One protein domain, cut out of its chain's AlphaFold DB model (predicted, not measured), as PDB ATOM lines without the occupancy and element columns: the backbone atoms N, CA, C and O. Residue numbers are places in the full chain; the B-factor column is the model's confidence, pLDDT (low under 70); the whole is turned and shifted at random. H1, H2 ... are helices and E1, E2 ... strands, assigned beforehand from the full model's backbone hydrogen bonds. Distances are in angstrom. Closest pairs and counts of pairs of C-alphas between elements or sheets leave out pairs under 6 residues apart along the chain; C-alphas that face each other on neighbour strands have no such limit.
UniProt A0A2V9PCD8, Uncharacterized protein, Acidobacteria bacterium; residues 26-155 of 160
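AT A GLANCE: This is residues 26 to 155 of the 160 residues of an uncharacterized protein of Acidobacteria bacterium (UniProt A0A2V9PCD8). The domain is essentially one broad, twisted sheet of eight strands, a curved wall that neither of its two one-turn helices covers. The long strands E4 to E7 make most of the wall, with the short E2 and E8 at its edges; H1 only grazes the sheet near E4 and E5, and H2 lies off it, after a long link from E8. The printed part has 130 residues with two named helices and eight named strands, in the order H1 E1 E2 E3 E4 E5 E6 E7 E8 H2; across the sheet the order is E2 E1 E3 E4 E5 E6 E7 E8, all antiparallel, and the class is mostly strand. The whole is compact, with a radius of gyration of the C-alphas of 15.4 A, and spans 41 by 34 by 27 A.

HOW THE PARTS SIT: H1, residues 26 to 29, is on the sheet but only grazes it with these four residues. Its closest C-alphas to E5, residues 91 to 99, are those of Cys 29 and Cys 98, 5.7 A apart; to E4, residues 80 to 87, they are those of Cys 29 and Leu 81, 6.2 A apart. E1, residues 39 to 43, and E2, residues 51 to 53, are a hairpin at 136 degrees, with N 53 and O 40 at 2.8 A. On the other side of E1 is E3, residues 68 to 74, antiparallel at 169 degrees, with N 41 and O 70 at 2.8 A; E2 and E3 are apart. From E3 the chain makes a meander, each strand the antiparallel neighbour of the one before: E3, E4, E5, E6 of residues 105 to 114, E7 of residues 118 to 127, and E8 of residues 136 to 140. Within it, N 71 and O 83 are within hydrogen-bond range across the pair E3 and E4, at 2.8 A, as are N 84 and O 95 across E4 and E5, at 2.8 A, and N 94 and O 111 across E5 and E6, at 2.8 A. E6 and E7 have N 110 and O 122 at 2.8 A, and E7 and E8, at 146 degrees, have N 119 and O 139 at 2.8 A. Residues 126 to 127 of E7 also pair with residues 130 to 131, antiparallel. From edge to edge the strands' lines turn by 134 degrees. H2, residues 152 to 155, is not on the sheet. H1 and H2 are too short for any O i to N i+4 pair; each has its one O i to N i+3 pair within range.

IN THESE COORDINATES: H1 begins at C-alpha 26, at (-47.440, -17.278, 20.083). E1 runs from residue 39 to 43 over 13.9 A, and E3 from 68 to 74 over 20.2 A. E4 spans 23.0 A and E5 26.2 A, with C-alpha 91 at (-29.298, -20.223, 31.561). E6 spans 27.0 A and E7 29.4 A, each with 10 residues, while E8 spans 13.7 A. H2 ends at C-alpha 155, at (-22.435, -27.132, 25.071).

THE WHOLE: The two C-alphas farthest apart are those of Asp 77 and Thr 153, 44.9 A. The printed part has no cut. The links E2 to E3, of 14 residues, and E8 to H2, of 11 residues, are long; the links from E3 through to E7 are tight. The centre of E5 is 1.9 A from the mean of the C-alphas, and that of H2 is 22.9 A from it. The mean pLDDT of the printed part is 92.6; residues 151 to 155 are under 70, and the mean of H2 is 53.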
ATOM      1  N   TRP A  26     -46.611 -18.412  19.636       88.75
ATOM      2  CA  TRP A  26     -47.440 -17.278  20.083       88.75
ATOM      3  C   TRP A  26     -48.516 -16.926  19.060       88.75
ATOM      4  O   TRP A  26     -49.694 -16.811  19.407       88.75
ATOM      5  N   HIS A  27     -48.129 -16.844  17.784       86.75
ATOM      6  CA  HIS A  27     -49.062 -16.579  16.693       86.75
ATOM      7  C   HIS A  27     -50.126 -17.672  16.569       86.75
ATOM      8  O   HIS A  27     -51.311 -17.359  16.478       86.75
ATOM      9  N   ARG A  28     -49.731 -18.953  16.625       85.19
ATOM     10  CA  ARG A  28     -50.668 -20.091  16.608       85.19
ATOM     11  C   ARG A  28     -51.619 -20.071  17.795       85.19
ATOM     12  O   ARG A  28     -52.784 -20.418  17.632       85.19
ATOM     13  N   CYS A  29     -51.135 -19.663  18.965       92.06
ATOM     14  CA  CYS A  29     -51.978 -19.547  20.146       92.06
ATOM     15  C   CYS A  29     -52.830 -18.276  20.171       92.06
ATOM     16  O   CYS A  29     -53.667 -18.124  21.058       92.06
ATOM     17  N   GLY A  30     -52.654 -17.374  19.202       92.69
ATOM     18  CA  GLY A  30     -53.424 -16.143  19.137       92.69
ATOM     19  C   GLY A  30     -53.083 -15.158  20.253       92.69
ATOM     20  O   GLY A  30     -53.960 -14.407  20.673       92.69
ATOM     21  N   VAL A  31     -51.847 -15.190  20.757       93.12
ATOM     22  CA  VAL A  31     -51.358 -14.324  21.838       93.12
ATOM     23  C   VAL A  31     -50.353 -13.329  21.264       93.12
ATOM     24  O   VAL A  31     -49.496 -13.692  20.456       93.12
ATOM     25  N   ARG A  32     -50.446 -12.058  21.668       89.25
ATOM     26  CA  ARG A  32     -49.462 -11.036  21.284       89.25
ATOM     27  C   ARG A  32     -48.216 -11.140  22.154       89.25
ATOM     28  O   ARG A  32     -48.343 -11.320  23.356       89.25
ATOM     29  N   HIS A  33     -47.038 -10.928  21.575       82.62
ATOM     30  CA  HIS A  33     -45.766 -11.019  22.303       82.62
ATOM     31  C   HIS A  33     -45.649 -10.049  23.495       82.62
ATOM     32  O   HIS A  33     -44.966 -10.336  24.468       82.62
ATOM     33  N   ASP A  34     -46.322  -8.899  23.435       86.62
ATOM     34  CA  ASP A  34     -46.321  -7.878  24.488       86.62
ATOM     35  C   ASP A  34     -47.465  -8.037  25.502       86.62
ATOM     36  O   ASP A  34     -47.666  -7.187  26.374       86.62
ATOM     37  N   GLN A  35     -48.249  -9.108  25.382       91.62
ATOM     38  CA  GLN A  35     -49.365  -9.364  26.271       91.62
ATOM     39  C   GLN A  35     -48.870  -9.813  27.645       91.62
ATOM     40  O   GLN A  35     -48.086 -10.748  27.772       91.62
ATOM     41  N   MET A  36     -49.392  -9.173  28.690       93.12
ATOM     42  CA  MET A  36     -49.121  -9.585  30.062       93.12
ATOM     43  C   MET A  36     -49.966 -10.816  30.438       93.12
ATOM     44  O   MET A  36     -51.125 -10.915  30.019       93.12
ATOM     45  N   PRO A  37     -49.428 -11.732  31.259       96.12
ATOM     46  CA  PRO A  37     -50.200 -12.826  31.832       96.12
ATOM     47  C   PRO A  37     -51.400 -12.320  32.632       96.12
ATOM     48  O   PRO A  37     -51.286 -11.387  33.425       96.12
ATOM     49  N   GLN A  38     -52.547 -12.969  32.446       96.69
ATOM     50  CA  GLN A  38     -53.757 -12.714  33.226       96.69
ATOM     51  C   GLN A  38     -53.653 -13.316  34.631       96.69
ATOM     52  O   GLN A  38     -54.206 -12.770  35.580       96.69
ATOM     53  N   ARG A  39     -52.981 -14.464  34.748       98.00
ATOM     54  CA  ARG A  39     -52.721 -15.142  36.020       98.00
ATOM     55  C   ARG A  39     -51.254 -15.500  36.087       98.00
ATOM     56  O   ARG A  39     -50.685 -15.948  35.091       98.00
ATOM     57  N   VAL A  40     -50.670 -15.304  37.256       98.19
ATOM     58  CA  VAL A  40     -49.258 -15.546  37.512       98.19
ATOM     59  C   VAL A  40     -49.139 -16.500  38.679       98.19
ATOM     60  O   VAL A  40     -49.711 -16.253  39.734       98.19
ATOM     61  N   PHE A  41     -48.372 -17.564  38.499       98.31
ATOM     62  CA  PHE A  41     -48.037 -18.508  39.546       98.31
ATOM     63  C   PHE A  41     -46.529 -18.622  39.669       98.31
ATOM     64  O   PHE A  41     -45.820 -18.576  38.664       98.31
ATOM     65  N   ALA A  42     -46.038 -18.820  40.885       98.19
ATOM     66  CA  ALA A  42     -44.643 -19.162  41.096       98.19
ATOM     67  C   ALA A  42     -44.459 -20.082  42.302       98.19
ATOM     68  O   ALA A  42     -45.243 -20.051  43.253       98.19
ATOM     69  N   ASP A  43     -43.391 -20.865  42.247       97.88
ATOM     70  CA  ASP A  43     -42.764 -21.575  43.358       97.88
ATOM     71  C   ASP A  43     -41.321 -21.058  43.440       97.88
ATOM     72  O   ASP A  43     -40.427 -21.646  42.826       97.88
ATOM     73  N   PRO A  44     -41.075 -19.915  44.109       96.25
ATOM     74  CA  PRO A  44     -39.784 -19.232  44.020       96.25
ATOM     75  C   PRO A  44     -38.613 -20.042  44.578       96.25
ATOM     76  O   PRO A  44     -37.482 -19.842  44.156       96.25
ATOM     77  N   GLU A  45     -38.875 -20.962  45.507       95.94
ATOM     78  CA  GLU A  45     -37.845 -21.751  46.193       95.94
ATOM     79  C   GLU A  45     -37.785 -23.216  45.725       95.94
ATOM     80  O   GLU A  45     -37.005 -23.995  46.271       95.94
ATOM     81  N   GLY A  46     -38.624 -23.628  44.765       93.50
ATOM     82  CA  GLY A  46     -38.687 -25.018  44.291       93.50
ATOM     83  C   GLY A  46     -39.194 -26.019  45.333       93.50
ATOM     84  O   GLY A  46     -38.916 -27.221  45.250       93.50
ATOM     85  N   LYS A  47     -39.921 -25.545  46.350       94.69
ATOM     86  CA  LYS A  47     -40.424 -26.365  47.466       94.69
ATOM     87  C   LYS A  47     -41.791 -26.981  47.177       94.69
ATOM     88  O   LYS A  47     -42.389 -27.586  48.067       94.69
ATOM     89  N   LYS A  48     -42.264 -26.876  45.931       90.44
ATOM     90  CA  LYS A  48     -43.592 -27.282  45.456       90.44
ATOM     91  C   LYS A  48     -44.726 -26.492  46.119       90.44
ATOM     92  O   LYS A  48     -45.844 -26.993  46.206       90.44
ATOM     93  N   ASP A  49     -44.444 -25.267  46.565       93.50
ATOM     94  CA  ASP A  49     -45.397 -24.365  47.226       93.50
ATOM     95  C   ASP A  49     -45.875 -23.278  46.249       93.50
ATOM     96  O   ASP A  49     -45.534 -22.101  46.370       93.50
ATOM     97  N   TRP A  50     -46.628 -23.698  45.229       97.19
ATOM     98  CA  TRP A  50     -47.134 -22.797  44.193       97.19
ATOM     99  C   TRP A  50     -48.124 -21.780  44.759       97.19
ATOM    100  O   TRP A  50     -49.139 -22.145  45.356       97.19
ATOM    101  N   LYS A  51     -47.871 -20.500  44.489       97.81
ATOM    102  CA  LYS A  51     -48.744 -19.383  44.869       97.81
ATOM    103  C   LYS A  51     -49.141 -18.575  43.651       97.81
ATOM    104  O   LYS A  51     -48.341 -18.408  42.734       97.81
ATOM    105  N   GLU A  52     -50.378 -18.087  43.652       98.25
ATOM    106  CA  GLU A  52     -50.854 -17.109  42.673       98.25
ATOM    107  C   GLU A  52     -50.464 -15.698  43.132       98.25
ATOM    108  O   GLU A  52     -50.607 -15.361  44.309       98.25
ATOM    109  N   TYR A  53     -49.972 -14.887  42.201       97.81
ATOM    110  CA  TYR A  53     -49.567 -13.498  42.410       97.81
ATOM    111  C   TYR A  53     -50.445 -12.583  41.557       97.81
ATOM    112  O   TYR A  53     -50.862 -12.964  40.459       97.81
ATOM    113  N   GLY A  54     -50.726 -11.371  42.042       95.81
ATOM    114  CA  GLY A  54     -51.583 -10.427  41.325       95.81
ATOM    115  C   GLY A  54     -50.933  -9.917  40.042       95.81
ATOM    116  O   GLY A  54     -51.608  -9.690  39.039       95.81
ATOM    117  N   THR A  55     -49.607  -9.767  40.058       94.25
ATOM    118  CA  THR A  55     -48.815  -9.320  38.911       94.25
ATOM    119  C   THR A  55     -47.435  -9.972  38.894       94.25
ATOM    120  O   THR A  55     -46.935 -10.434  39.917       94.25
ATOM    121  N   LEU A  56     -46.759  -9.940  37.738       91.88
ATOM    122  CA  LEU A  56     -45.374 -10.417  37.616       91.88
ATOM    123  C   LEU A  56     -44.410  -9.684  38.570       91.88
ATOM    124  O   LEU A  56     -43.441 -10.269  39.030       91.88
ATOM    125  N   LYS A  57     -44.690  -8.419  38.904       94.50
ATOM    126  CA  LYS A  57     -43.842  -7.599  39.787       94.50
ATOM    127  C   LYS A  57     -43.867  -8.048  41.248       94.50
ATOM    128  O   LYS A  57     -42.995  -7.653  42.012       94.50
ATOM    129  N   GLU A  58     -44.885  -8.808  41.640       96.62
ATOM    130  CA  GLU A  58     -45.038  -9.333  42.999       96.62
ATOM    131  C   GLU A  58     -44.347 -10.685  43.186       96.62
ATOM    132  O   GLU A  58     -44.200 -11.138  44.320       96.62
ATOM    133  N   VAL A  59     -43.930 -11.332  42.091       96.00
ATOM    134  CA  VAL A  59     -43.220 -12.610  42.140       96.00
ATOM    135  C   VAL A  59     -41.829 -12.371  42.744       96.00
ATOM    136  O   VAL A  59     -41.072 -11.558  42.210       96.00
ATOM    137  N   PRO A  60     -41.472 -13.046  43.854       95.88
ATOM    138  CA  PRO A  60     -40.122 -12.988  44.398       95.88
ATOM    139  C   PRO A  60     -39.097 -13.494  43.384       95.88
ATOM    140  O   PRO A  60     -39.429 -14.290  42.507       95.88
ATOM    141  N   THR A  61     -37.835 -13.097  43.547       95.50
ATOM    142  CA  THR A  61     -36.740 -13.665  42.758       95.50
ATOM    143  C   THR A  61     -36.760 -15.189  42.854       95.50
ATOM    144  O   THR A  61     -36.756 -15.748  43.952       95.50
ATOM    145  N   LEU A  62     -36.796 -15.846  41.699       96.12
ATOM    146  CA  LEU A  62     -36.750 -17.296  41.595       96.12
ATOM    147  C   LEU A  62     -35.338 -17.785  41.948       96.12
ATOM    148  O   LEU A  62     -34.349 -17.238  41.462       96.12
ATOM    149  N   ALA A  63     -35.238 -18.803  42.797       94.38
ATOM    150  CA  ALA A  63     -33.974 -19.461  43.092       94.38
ATOM    151  C   ALA A  63     -33.457 -20.195  41.846       94.38
ATOM    152  O   ALA A  63     -34.220 -20.906  41.194       94.38
ATOM    153  N   ASN A  64     -32.164 -20.074  41.549       93.44
ATOM    154  CA  ASN A  64     -31.544 -20.836  40.464       93.44
ATOM    155  C   ASN A  64     -31.717 -22.346  40.696       93.44
ATOM    156  O   ASN A  64     -31.656 -22.815  41.835       93.44
ATOM    157  N   ASP A  65     -31.967 -23.081  39.615       91.62
ATOM    158  CA  ASP A  65     -32.110 -24.544  39.537       91.62
ATOM    159  C   ASP A  65     -33.273 -25.149  40.348       91.62
ATOM    160  O   ASP A  65     -33.470 -26.368  40.359       91.62
ATOM    161  N   ALA A  66     -34.073 -24.318  41.018       92.31
ATOM    162  CA  ALA A  66     -35.169 -24.759  41.878       92.31
ATOM    163  C   ALA A  66     -36.459 -23.970  41.639       92.31
ATOM    164  O   ALA A  66     -37.538 -24.561  41.560       92.31
ATOM    165  N   GLY A  67     -36.349 -22.647  41.531       94.88
ATOM    166  CA  GLY A  67     -37.471 -21.740  41.366       94.88
ATOM    167  C   GLY A  67     -38.202 -21.962  40.048       94.88
ATOM    168  O   GLY A  67     -37.599 -22.299  39.031       94.88
ATOM    169  N   LYS A  68     -39.523 -21.781  40.062       97.25
ATOM    170  CA  LYS A  68     -40.367 -21.936  38.873       97.25
ATOM    171  C   LYS A  68     -41.419 -20.854  38.796       97.25
ATOM    172  O   LYS A  68     -41.977 -20.442  39.812       97.25
ATOM    173  N   TYR A  69     -41.743 -20.463  37.577       97.50
ATOM    174  CA  TYR A  69     -42.818 -19.535  37.260       97.50
ATOM    175  C   TYR A  69     -43.745 -20.134  36.202       97.50
ATOM    176  O   TYR A  69     -43.310 -20.909  35.350       97.50
ATOM    177  N   ALA A  70     -45.025 -19.766  36.247       98.19
ATOM    178  CA  ALA A  70     -46.006 -20.057  35.212       98.19
ATOM    179  C   ALA A  70     -46.959 -18.865  35.012       98.19
ATOM    180  O   ALA A  70     -47.634 -18.425  35.943       98.19
ATOM    181  N   GLY A  71     -47.056 -18.367  33.784       97.75
ATOM    182  CA  GLY A  71     -47.977 -17.308  33.380       97.75
ATOM    183  C   GLY A  71     -49.037 -17.831  32.420       97.75
ATOM    184  O   GLY A  71     -48.706 -18.478  31.431       97.75
ATOM    185  N   LEU A  72     -50.311 -17.532  32.684       97.69
ATOM    186  CA  LEU A  72     -51.421 -17.824  31.775       97.69
ATOM    187  C   LEU A  72     -51.750 -16.589  30.931       97.69
ATOM    188  O   LEU A  72     -52.158 -15.561  31.473       97.69
ATOM    189  N   LEU A  73     -51.650 -16.712  29.610       97.31
ATOM    190  CA  LEU A  73     -52.023 -15.682  28.647       97.31
ATOM    191  C   LEU A  73     -53.246 -16.143  27.837       97.31
ATOM    192  O   LEU A  73     -53.168 -17.157  27.137       97.31
ATOM    193  N   PRO A  74     -54.383 -15.429  27.900       96.19
ATOM    194  CA  PRO A  74     -55.533 -15.742  27.059       96.19
ATOM    195  C   PRO A  74     -55.236 -15.383  25.598       96.19
ATOM    196  O   PRO A  74     -54.825 -14.264  25.300       96.19
ATOM    197  N   GLY A  75     -55.447 -16.325  24.687       94.44
ATOM    198  CA  GLY A  75     -55.387 -16.092  23.247       94.44
ATOM    199  C   GLY A  75     -56.743 -15.699  22.666       94.44
ATOM    200  O   GLY A  75     -57.770 -15.700  23.351       94.44
ATOM    201  N   VAL A  76     -56.763 -15.386  21.370       91.75
ATOM    202  CA  VAL A  76     -58.028 -15.218  20.639       91.75
ATOM    203  C   VAL A  76     -58.796 -16.544  20.532       91.75
ATOM    204  O   VAL A  76     -58.236 -17.630  20.688       91.75
ATOM    205  N   ASP A  77     -60.106 -16.456  20.289       90.69
ATOM    206  CA  ASP A  77     -61.007 -17.600  20.065       90.69
ATOM    207  C   ASP A  77     -61.088 -18.628  21.212       90.69
ATOM    208  O   ASP A  77     -61.554 -19.755  21.020       90.69
ATOM    209  N   GLY A  78     -60.685 -18.226  22.420       93.38
ATOM    210  CA  GLY A  78     -60.695 -19.064  23.619       93.38
ATOM    211  C   GLY A  78     -59.465 -19.957  23.774       93.38
ATOM    212  O   GLY A  78     -59.439 -20.773  24.691       93.38
ATOM    213  N   ASN A  79     -58.453 -19.816  22.914       96.38
ATOM    214  CA  ASN A  79     -57.161 -20.469  23.113       96.38
ATOM    215  C   ASN A  79     -56.446 -19.885  24.339       96.38
ATOM    216  O   ASN A  79     -56.767 -18.795  24.815       96.38
ATOM    217  N   SER A  80     -55.449 -20.595  24.857       96.94
ATOM    218  CA  SER A  80     -54.615 -20.085  25.947       96.94
ATOM    219  C   SER A  80     -53.179 -20.557  25.816       96.94
ATOM    220  O   SER A  80     -52.916 -21.680  25.395       96.94
ATOM    221  N   LEU A  81     -52.249 -19.688  26.187       97.50
ATOM    222  CA  LEU A  81     -50.827 -19.980  26.246       97.50
ATOM    223  C   LEU A  81     -50.400 -19.991  27.709       97.50
ATOM    224  O   LEU A  81     -50.635 -19.023  28.427       97.50
ATOM    225  N   ILE A  82     -49.763 -21.068  28.151       97.75
ATOM    226  CA  ILE A  82     -49.048 -21.092  29.426       97.75
ATOM    227  C   ILE A  82     -47.563 -20.970  29.122       97.75
ATOM    228  O   ILE A  82     -47.031 -21.766  28.352       97.75
ATOM    229  N   VAL A  83     -46.903 -19.988  29.726       97.06
ATOM    230  CA  VAL A  83     -45.447 -19.828  29.661       97.06
ATOM    231  C   VAL A  83     -44.880 -20.200  31.012       97.06
ATOM    232  O   VAL A  83     -45.271 -19.608  32.014       97.06
ATOM    233  N   THR A  84     -43.980 -21.172  31.049       97.62
ATOM    234  CA  THR A  84     -43.215 -21.505  32.250       97.62
ATOM    235  C   THR A  84     -41.786 -21.024  32.112       97.62
ATOM    236  O   THR A  84     -41.228 -21.102  31.020       97.62
ATOM    237  N   GLU A  85     -41.203 -20.575  33.216       97.31
ATOM    238  CA  GLU A  85     -39.806 -20.148  33.310       97.31
ATOM    239  C   GLU A  85     -39.120 -20.916  34.442       97.31
ATOM    240  O   GLU A  85     -39.659 -21.022  35.550       97.31
ATOM    241  N   GLU A  86     -37.950 -21.471  34.137       97.38
ATOM    242  CA  GLU A  86     -37.078 -22.193  35.063       97.38
ATOM    243  C   GLU A  86     -35.654 -21.618  34.929       97.38
ATOM    244  O   GLU A  86     -34.953 -21.934  33.959       97.38
ATOM    245  N   PRO A  87     -35.225 -20.720  35.835       95.81
ATOM    246  CA  PRO A  87     -33.866 -20.198  35.828       95.81
ATOM    247  C   PRO A  87     -32.878 -21.268  36.292       95.81
ATOM    248  O   PRO A  87     -33.103 -21.948  37.294       95.81
ATOM    249  N   GLY A  88     -31.765 -21.383  35.580       94.75
ATOM    250  CA  GLY A  88     -30.566 -22.081  36.027       94.75
ATOM    251  C   GLY A  88     -29.440 -21.097  36.332       94.75
ATOM    252  O   GLY A  88     -29.600 -19.887  36.171       94.75
ATOM    253  N   GLU A  89     -28.287 -21.604  36.765       93.69
ATOM    254  CA  GLU A  89     -27.121 -20.762  37.080       93.69
ATOM    255  C   GLU A  89     -26.651 -19.906  35.883       93.69
ATOM    256  O   GLU A  89     -26.488 -18.696  36.018       93.69
ATOM    257  N   ASP A  90     -26.516 -20.520  34.701       94.50
ATOM    258  CA  ASP A  90     -25.988 -19.889  33.476       94.50
ATOM    259  C   ASP A  90     -26.995 -19.862  32.310       94.50
ATOM    260  O   ASP A  90     -26.646 -19.594  31.152       94.50
ATOM    261  N   PHE A  91     -28.257 -20.182  32.581       95.12
ATOM    262  CA  PHE A  91     -29.298 -20.223  31.561       95.12
ATOM    263  C   PHE A  91     -30.679 -19.929  32.141       95.12
ATOM    264  O   PHE A  91     -30.898 -19.931  33.347       95.12
ATOM    265  N   THR A  92     -31.650 -19.716  31.268       96.69
ATOM    266  CA  THR A  92     -33.066 -19.709  31.621       96.69
ATOM    267  C   THR A  92     -33.816 -20.548  30.605       96.69
ATOM    268  O   THR A  92     -33.648 -20.371  29.396       96.69
ATOM    269  N   ALA A  93     -34.599 -21.505  31.095       97.38
ATOM    270  CA  ALA A  93     -35.427 -22.359  30.265       97.38
ATOM    271  C   ALA A  93     -36.871 -21.855  30.266       97.38
ATOM    272  O   ALA A  93     -37.461 -21.615  31.318       97.38
ATOM    273  N   TYR A  94     -37.451 -21.755  29.078       97.25
ATOM    274  CA  TYR A  94     -38.838 -21.390  28.856       97.25
ATOM    275  C   TYR A  94     -39.576 -22.547  28.188       97.25
ATOM    276  O   TYR A  94     -39.085 -23.148  27.231       97.25
ATOM    277  N   THR A  95     -40.785 -22.850  28.660       97.38
ATOM    278  CA  THR A  95     -41.694 -23.755  27.942       97.38
ATOM    279  C   THR A  95     -43.022 -23.072  27.682       97.38
ATOM    280  O   THR A  95     -43.639 -22.505  28.578       97.38
ATOM    281  N   TYR A  96     -43.473 -23.141  26.438       97.12
ATOM    282  CA  TYR A  96     -44.696 -22.526  25.955       97.12
ATOM    283  C   TYR A  96     -45.684 -23.634  25.606       97.12
ATOM    284  O   TYR A  96     -45.475 -24.393  24.656       97.12
ATOM    285  N   TYR A  97     -46.767 -23.722  26.367       97.19
ATOM    286  CA  TYR A  97     -47.835 -24.696  26.185       97.19
ATOM    287  C   TYR A  97     -49.049 -24.006  25.582       97.19
ATOM    288  O   TYR A  97     -49.702 -23.202  26.248       97.19
ATOM    289  N   CYS A  98     -49.360 -24.313  24.328       97.06
ATOM    290  CA  CYS A  98     -50.524 -23.753  23.663       97.06
ATOM    291  C   CYS A  98     -51.713 -24.711  23.733       97.06
ATOM    292  O   CYS A  98     -51.652 -25.825  23.203       97.06
ATOM    293  N   PHE A  99     -52.801 -24.251  24.340       97.06
ATOM    294  CA  PHE A  99     -54.053 -24.978  24.473       97.06
ATOM    295  C   PHE A  99     -55.128 -24.394  23.558       97.06
ATOM    296  O   PHE A  99     -55.299 -23.176  23.473       97.06
ATOM    297  N   ASP A 100     -55.884 -25.273  22.902       96.25
ATOM    298  CA  ASP A 100     -57.094 -24.876  22.188       96.25
ATOM    299  C   ASP A 100     -58.223 -24.497  23.166       96.25
ATOM    300  O   ASP A 100     -58.165 -24.760  24.370       96.25
ATOM    301  N   LYS A 101     -59.312 -23.931  22.641       96.38
ATOM    302  CA  LYS A 101     -60.519 -23.598  23.421       96.38
ATOM    303  C   LYS A 101     -61.211 -24.764  24.134       96.38
ATOM    304  O   LYS A 101     -62.142 -24.541  24.904       96.38
ATOM    305  N   LYS A 102     -60.836 -26.010  23.836       97.00
ATOM    306  CA  LYS A 102     -61.334 -27.214  24.517       97.00
ATOM    307  C   LYS A 102     -60.374 -27.680  25.618       97.00
ATOM    308  O   LYS A 102     -60.677 -28.661  26.290       97.00
ATOM    309  N   GLY A 103     -59.246 -26.995  25.807       95.94
ATOM    310  CA  GLY A 103     -58.213 -27.350  26.773       95.94
ATOM    311  C   GLY A 103     -57.257 -28.439  26.287       95.94
ATOM    312  O   GLY A 103     -56.551 -29.028  27.103       95.94
ATOM    313  N   HIS A 104     -57.208 -28.744  24.987       96.62
ATOM    314  CA  HIS A 104     -56.216 -29.678  24.453       96.62
ATOM    315  C   HIS A 104     -54.907 -28.961  24.157       96.62
ATOM    316  O   HIS A 104     -54.904 -27.931  23.489       96.62
ATOM    317  N   LEU A 105     -53.786 -29.551  24.574       96.38
ATOM    318  CA  LEU A 105     -52.465 -29.094  24.153       96.38
ATOM    319  C   LEU A 105     -52.294 -29.363  22.649       96.38
ATOM    320  O   LEU A 105     -52.359 -30.516  22.221       96.38
ATOM    321  N   VAL A 106     -52.079 -28.312  21.856       95.69
ATOM    322  CA  VAL A 106     -51.989 -28.386  20.384       95.69
ATOM    323  C   VAL A 106     -50.614 -28.021  19.836       95.69
ATOM    324  O   VAL A 106     -50.257 -28.466  18.746       95.69
ATOM    325  N   GLN A 107     -49.822 -27.257  20.586       95.50
ATOM    326  CA  GLN A 107     -48.467 -26.856  20.217       95.50
ATOM    327  C   GLN A 107     -47.620 -26.727  21.487       95.50
ATOM    328  O   GLN A 107     -48.115 -26.287  22.527       95.50
ATOM    329  N   LEU A 108     -46.348 -27.102  21.383       95.81
ATOM    330  CA  LEU A 108     -45.348 -26.905  22.424       95.81
ATOM    331  C   LEU A 108     -44.113 -26.243  21.815       95.81
ATOM    332  O   LEU A 108     -43.698 -26.604  20.710       95.81
ATOM    333  N   ARG A 109     -43.520 -25.307  22.553       95.69
ATOM    334  CA  ARG A 109     -42.173 -24.789  22.297       95.69
ATOM    335  C   ARG A 109     -41.349 -24.882  23.565       95.69
ATOM    336  O   ARG A 109     -41.826 -24.518  24.635       95.69
ATOM    337  N   PHE A 110     -40.124 -25.344  23.415       96.12
ATOM    338  CA  PHE A 110     -39.086 -25.303  24.425       96.12
ATOM    339  C   PHE A 110     -38.002 -24.340  23.957       96.12
ATOM    340  O   PHE A 110     -37.654 -24.321  22.776       96.12
ATOM    341  N   GLU A 111     -37.494 -23.522  24.863       95.94
ATOM    342  CA  GLU A 111     -36.455 -22.545  24.583       95.94
ATOM    343  C   GLU A 111     -35.484 -22.476  25.754       95.94
ATOM    344  O   GLU A 111     -35.893 -22.482  26.908       95.94
ATOM    345  N   VAL A 112     -34.195 -22.387  25.453       96.75
ATOM    346  CA  VAL A 112     -33.148 -22.127  26.438       96.75
ATOM    347  C   VAL A 112     -32.391 -20.894  25.994       96.75
ATOM    348  O   VAL A 112     -31.882 -20.850  24.875       96.75
ATOM    349  N   GLN A 113     -32.283 -19.917  26.886       95.75
ATOM    350  CA  GLN A 113     -31.444 -18.740  26.716       95.75
ATOM    351  C   GLN A 113     -30.239 -18.862  27.638       95.75
ATOM    352  O   GLN A 113     -30.399 -19.081  28.833       95.75
ATOM    353  N   THR A 114     -29.032 -18.741  27.098       94.75
ATOM    354  CA  THR A 114     -27.808 -18.832  27.901       94.75
ATOM    355  C   THR A 114     -27.281 -17.451  28.274       94.75
ATOM    356  O   THR A 114     -27.486 -16.470  27.550       94.75
ATOM    357  N   ALA A 115     -26.506 -17.379  29.355       93.75
ATOM    358  CA  ALA A 115     -25.780 -16.173  29.753       93.75
ATOM    359  C   ALA A 115     -24.724 -15.728  28.714       93.75
ATOM    360  O   ALA A 115     -24.271 -14.583  28.735       93.75
ATOM    361  N   TRP A 116     -24.352 -16.598  27.765       92.50
ATOM    362  CA  TRP A 116     -23.358 -16.324  26.717       92.50
ATOM    363  C   TRP A 116     -23.923 -15.623  25.474       92.50
ATOM    364  O   TRP A 116     -23.223 -15.500  24.468       92.50
ATOM    365  N   GLY A 117     -25.166 -15.137  25.529       91.62
ATOM    366  CA  GLY A 117     -25.756 -14.324  24.461       91.62
ATOM    367  C   GLY A 117     -26.364 -15.125  23.308       91.62
ATOM    368  O   GLY A 117     -26.719 -14.549  22.284       91.62
ATOM    369  N   TRP A 118     -26.492 -16.442  23.455       93.38
ATOM    370  CA  TRP A 118     -27.162 -17.301  22.483       93.38
ATOM    371  C   TRP A 118     -28.155 -18.236  23.168       93.38
ATOM    372  O   TRP A 118     -28.048 -18.525  24.361       93.38
ATOM    373  N   GLY A 119     -29.124 -18.712  22.403       94.75
ATOM    374  CA  GLY A 119     -30.110 -19.682  22.841       94.75
ATOM    375  C   GLY A 119     -30.409 -20.709  21.764       94.75
ATOM    376  O   GLY A 119     -29.932 -20.614  20.626       94.75
ATOM    377  N   PHE A 120     -31.203 -21.704  22.129       94.88
ATOM    378  CA  PHE A 120     -31.829 -22.586  21.158       94.88
ATOM    379  C   PHE A 120     -33.300 -22.783  21.487       94.88
ATOM    380  O   PHE A 120     -33.723 -22.628  22.631       94.88
ATOM    381  N   ARG A 121     -34.075 -23.132  20.469       94.56
ATOM    382  CA  ARG A 121     -35.489 -23.446  20.605       94.56
ATOM    383  C   ARG A 121     -35.886 -24.622  19.735       94.56
ATOM    384  O   ARG A 121     -35.355 -24.819  18.641       94.56
ATOM    385  N   GLU A 122     -36.849 -25.375  20.236       94.56
ATOM    386  CA  GLU A 122     -37.502 -26.487  19.562       94.56
ATOM    387  C   GLU A 122     -39.008 -26.270  19.666       94.56
ATOM    388  O   GLU A 122     -39.533 -26.020  20.750       94.56
ATOM    389  N   GLU A 123     -39.734 -26.365  18.557       94.31
ATOM    390  CA  GLU A 123     -41.191 -26.254  18.585       94.31
ATOM    391  C   GLU A 123     -41.871 -27.233  17.633       94.31
ATOM    392  O   GLU A 123     -41.304 -27.687  16.630       94.31
ATOM    393  N   GLY A 124     -43.100 -27.605  17.977       93.75
ATOM    394  CA  GLY A 124     -43.861 -28.566  17.201       93.75
ATOM    395  C   GLY A 124     -45.313 -28.718  17.653       93.75
ATOM    396  O   GLY A 124     -45.647 -28.433  18.807       93.75
ATOM    397  N   PRO A 125     -46.196 -29.178  16.750       95.38
ATOM    398  CA  PRO A 125     -47.561 -29.523  17.111       95.38
ATOM    399  C   PRO A 125     -47.608 -30.794  17.967       95.38
ATOM    400  O   PRO A 125     -46.729 -31.659  17.881       95.38
ATOM    401  N   ILE A 126     -48.691 -30.943  18.728       94.75
ATOM    402  CA  ILE A 126     -49.039 -32.211  19.371       94.75
ATOM    403  C   ILE A 126     -49.799 -33.087  18.375       94.75
ATOM    404  O   ILE A 126     -50.897 -32.753  17.937       94.75
ATOM    405  N   VAL A 127     -49.230 -34.243  18.043       94.69
ATOM    406  CA  VAL A 127     -49.822 -35.249  17.156       94.69
ATOM    407  C   VAL A 127     -49.853 -36.575  17.904       94.69
ATOM    408  O   VAL A 127     -48.828 -37.047  18.387       94.69
ATOM    409  N   ASN A 128     -51.032 -37.189  18.039       93.31
ATOM    410  CA  ASN A 128     -51.202 -38.455  18.769       93.31
ATOM    411  C   ASN A 128     -50.592 -38.433  20.186       93.31
ATOM    412  O   ASN A 128     -49.943 -39.392  20.597       93.31
ATOM    413  N   ARG A 129     -50.789 -37.332  20.929       91.44
ATOM    414  CA  ARG A 129     -50.236 -37.090  22.281       91.44
ATOM    415  C   ARG A 129     -48.708 -36.990  22.362       91.44
ATOM    416  O   ARG A 129     -48.170 -36.967  23.463       91.44
ATOM    417  N   HIS A 130     -48.022 -36.903  21.229       93.56
ATOM    418  CA  HIS A 130     -46.583 -36.694  21.166       93.56
ATOM    419  C   HIS A 130     -46.290 -35.348  20.518       93.56
ATOM    420  O   HIS A 130     -46.989 -34.920  19.599       93.56
ATOM    421  N   VAL A 131     -45.239 -34.685  20.984       93.12
ATOM    422  CA  VAL A 131     -44.678 -33.542  20.273       93.12
ATOM    423  C   VAL A 131     -44.011 -34.033  18.989       93.12
ATOM    424  O   VAL A 131     -43.218 -34.974  19.008       93.12
ATOM    425  N   SER A 132     -44.309 -33.371  17.875       94.50
ATOM    426  CA  SER A 132     -43.594 -33.546  16.613       94.50
ATOM    427  C   SER A 132     -42.699 -32.328  16.373       94.50
ATOM    428  O   SER A 132     -43.091 -31.391  15.677       94.50
ATOM    429  N   PHE A 133     -41.517 -32.310  17.000       90.56
ATOM    430  CA  PHE A 133     -40.551 -31.223  16.820       90.56
ATOM    431  C   PHE A 133     -40.100 -31.133  15.361       90.56
ATOM    432  O   PHE A 133     -39.785 -32.142  14.728       90.56
ATOM    433  N   ARG A 134     -40.065 -29.910  14.826       86.88
ATOM    434  CA  ARG A 134     -39.673 -29.649  13.429       86.88
ATOM    435  C   ARG A 134     -38.167 -29.463  13.240       86.88
ATOM    436  O   ARG A 134     -37.694 -29.489  12.107       86.88
ATOM    437  N   GLY A 135     -37.428 -29.286  14.331       87.88
ATOM    438  CA  GLY A 135     -35.987 -29.069  14.340       87.88
ATOM    439  C   GLY A 135     -35.551 -28.203  15.518       87.88
ATOM    440  O   GLY A 135     -36.383 -27.767  16.314       87.88
ATOM    441  N   ILE A 136     -34.243 -27.962  15.582       91.56
ATOM    442  CA  ILE A 136     -33.595 -27.086  16.561       91.56
ATOM    443  C   ILE A 136     -33.143 -25.821  15.836       91.56
ATOM    444  O   ILE A 136     -32.410 -25.909  14.847       91.56
ATOM    445  N   GLU A 137     -33.547 -24.659  16.332       92.50
ATOM    446  CA  GLU A 137     -33.078 -23.358  15.857       92.50
ATOM    447  C   GLU A 137     -32.205 -22.705  16.927       92.50
ATOM    448  O   GLU A 137     -32.600 -22.639  18.088       92.50
ATOM    449  N   PHE A 138     -31.030 -22.211  16.536       93.62
ATOM    450  CA  PHE A 138     -30.166 -21.400  17.394       93.62
ATOM    451  C   PHE A 138     -30.402 -19.922  17.095       93.62
ATOM    452  O   PHE A 138     -30.637 -19.563  15.936       93.62
ATOM    453  N   PHE A 139     -30.327 -19.074  18.116       92.56
ATOM    454  CA  PHE A 139     -30.555 -17.636  17.981       92.56
ATOM    455  C   PHE A 139     -29.676 -16.815  18.934       92.56
ATOM    456  O   PHE A 139     -29.173 -17.335  19.928       92.56
ATOM    457  N   ASP A 140     -29.469 -15.539  18.612       92.69
ATOM    458  CA  ASP A 140     -28.852 -14.548  19.506       92.69
ATOM    459  C   ASP A 140     -29.905 -14.014  20.493       92.69
ATOM    460  O   ASP A 140     -30.989 -13.604  20.078       92.69
ATOM    461  N   THR A 141     -29.626 -14.018  21.799       92.00
ATOM    462  CA  THR A 141     -30.638 -13.664  22.818       92.00
ATOM    463  C   THR A 141     -30.954 -12.171  22.883       92.00
ATOM    464  O   THR A 141     -31.936 -11.787  23.510       92.00
ATOM    465  N   LYS A 142     -30.146 -11.311  22.252       90.00
ATOM    466  CA  LYS A 142     -30.382  -9.863  22.204       90.00
ATOM    467  C   LYS A 142     -31.180  -9.458  20.977       90.00
ATOM    468  O   LYS A 142     -31.987  -8.537  21.068       90.00
ATOM    469  N   THR A 143     -30.907 -10.081  19.831       90.38
ATOM    470  CA  THR A 143     -31.555  -9.720  18.560       90.38
ATOM    471  C   THR A 143     -32.695 -10.656  18.172       90.38
ATOM    472  O   THR A 143     -33.478 -10.306  17.296       90.38
ATOM    473  N   GLU A 144     -32.783 -11.834  18.798       89.19
ATOM    474  CA  GLU A 144     -33.672 -12.947  18.427       89.19
ATOM    475  C   GLU A 144     -33.460 -13.469  16.995       89.19
ATOM    476  O   GLU A 144     -34.250 -14.265  16.476       89.19
ATOM    477  N   GLU A 145     -32.376 -13.049  16.339       90.00
ATOM    478  CA  GLU A 145     -32.050 -13.484  14.990       90.00
ATOM    479  C   GLU A 145     -31.439 -14.883  15.010       90.00
ATOM    480  O   GLU A 145     -30.630 -15.231  15.875       90.00
ATOM    481  N   SER A 146     -31.809 -15.685  14.009       89.94
ATOM    482  CA  SER A 146     -31.244 -17.019  13.831       89.94
ATOM    483  C   SER A 146     -29.733 -16.937  13.614       89.94
ATOM    484  O   SER A 146     -29.245 -16.142  12.806       89.94
ATOM    485  N   CYS A 147     -28.984 -17.788  14.309       86.69
ATOM    486  CA  CYS A 147     -27.533 -17.835  14.223       86.69
ATOM    487  C   CYS A 147     -27.036 -19.256  13.930       86.69
ATOM    488  O   CYS A 147     -27.760 -20.253  14.010       86.69
ATOM    489  N   ARG A 148     -25.761 -19.369  13.542       87.12
ATOM    490  CA  ARG A 148     -25.130 -20.681  13.374       87.12
ATOM    491  C   ARG A 148     -24.956 -21.321  14.749       87.12
ATOM    492  O   ARG A 148     -24.537 -20.643  15.680       87.12
ATOM    493  N   ASN A 149     -25.181 -22.634  14.836       83.62
ATOM    494  CA  ASN A 149     -24.885 -23.418  16.037       83.62
ATOM    495  C   ASN A 149     -23.482 -23.049  16.581       83.62
ATOM    496  O   ASN A 149     -22.502 -23.227  15.844       83.62
ATOM    497  N   PRO A 150     -23.375 -22.562  17.832       77.56
ATOM    498  CA  PRO A 150     -22.119 -22.086  18.419       77.56
ATOM    499  C   PRO A 150     -21.076 -23.198  18.642       77.56
ATOM    500  O   PRO A 150     -19.930 -22.922  18.996       77.56
ATOM    501  N   GLY A 151     -21.423 -24.458  18.360       67.44
ATOM    502  CA  GLY A 151     -20.525 -25.605  18.398       67.44
ATOM    503  C   GLY A 151     -20.396 -26.231  19.790       67.44
ATOM    504  O   GLY A 151     -20.707 -25.638  20.821       67.44
ATOM    505  N   LEU A 152     -19.914 -27.478  19.823       55.09
ATOM    506  CA  LEU A 152     -19.801 -28.307  21.036       55.09
ATOM    507  C   LEU A 152     -18.860 -27.745  22.115       55.09
ATOM    508  O   LEU A 152     -18.901 -28.216  23.250       55.09
ATOM    509  N   THR A 153     -18.016 -26.763  21.791       54.56
ATOM    510  CA  THR A 153     -17.064 -26.174  22.743       54.56
ATOM    511  C   THR A 153     -17.775 -25.478  23.908       54.56
ATOM    512  O   THR A 153     -17.240 -25.480  25.010       54.56
ATOM    513  N   GLN A 154     -18.992 -24.957  23.698       53.47
ATOM    514  CA  GLN A 154     -19.788 -24.306  24.749       53.47
ATOM    515  C   GLN A 154     -20.907 -25.197  25.324       53.47
ATOM    516  O   GLN A 154     -21.327 -24.997  26.455       53.47
ATOM    517  N   MET A 155     -21.349 -26.242  24.611       47.22
ATOM    518  CA  MET A 155     -22.435 -27.132  25.071       47.22
ATOM    519  C   MET A 155     -22.034 -28.140  26.165       47.22
ATOM    520  O   MET A 155     -22.908 -28.773  26.753       47.22
TER     521      MET A 155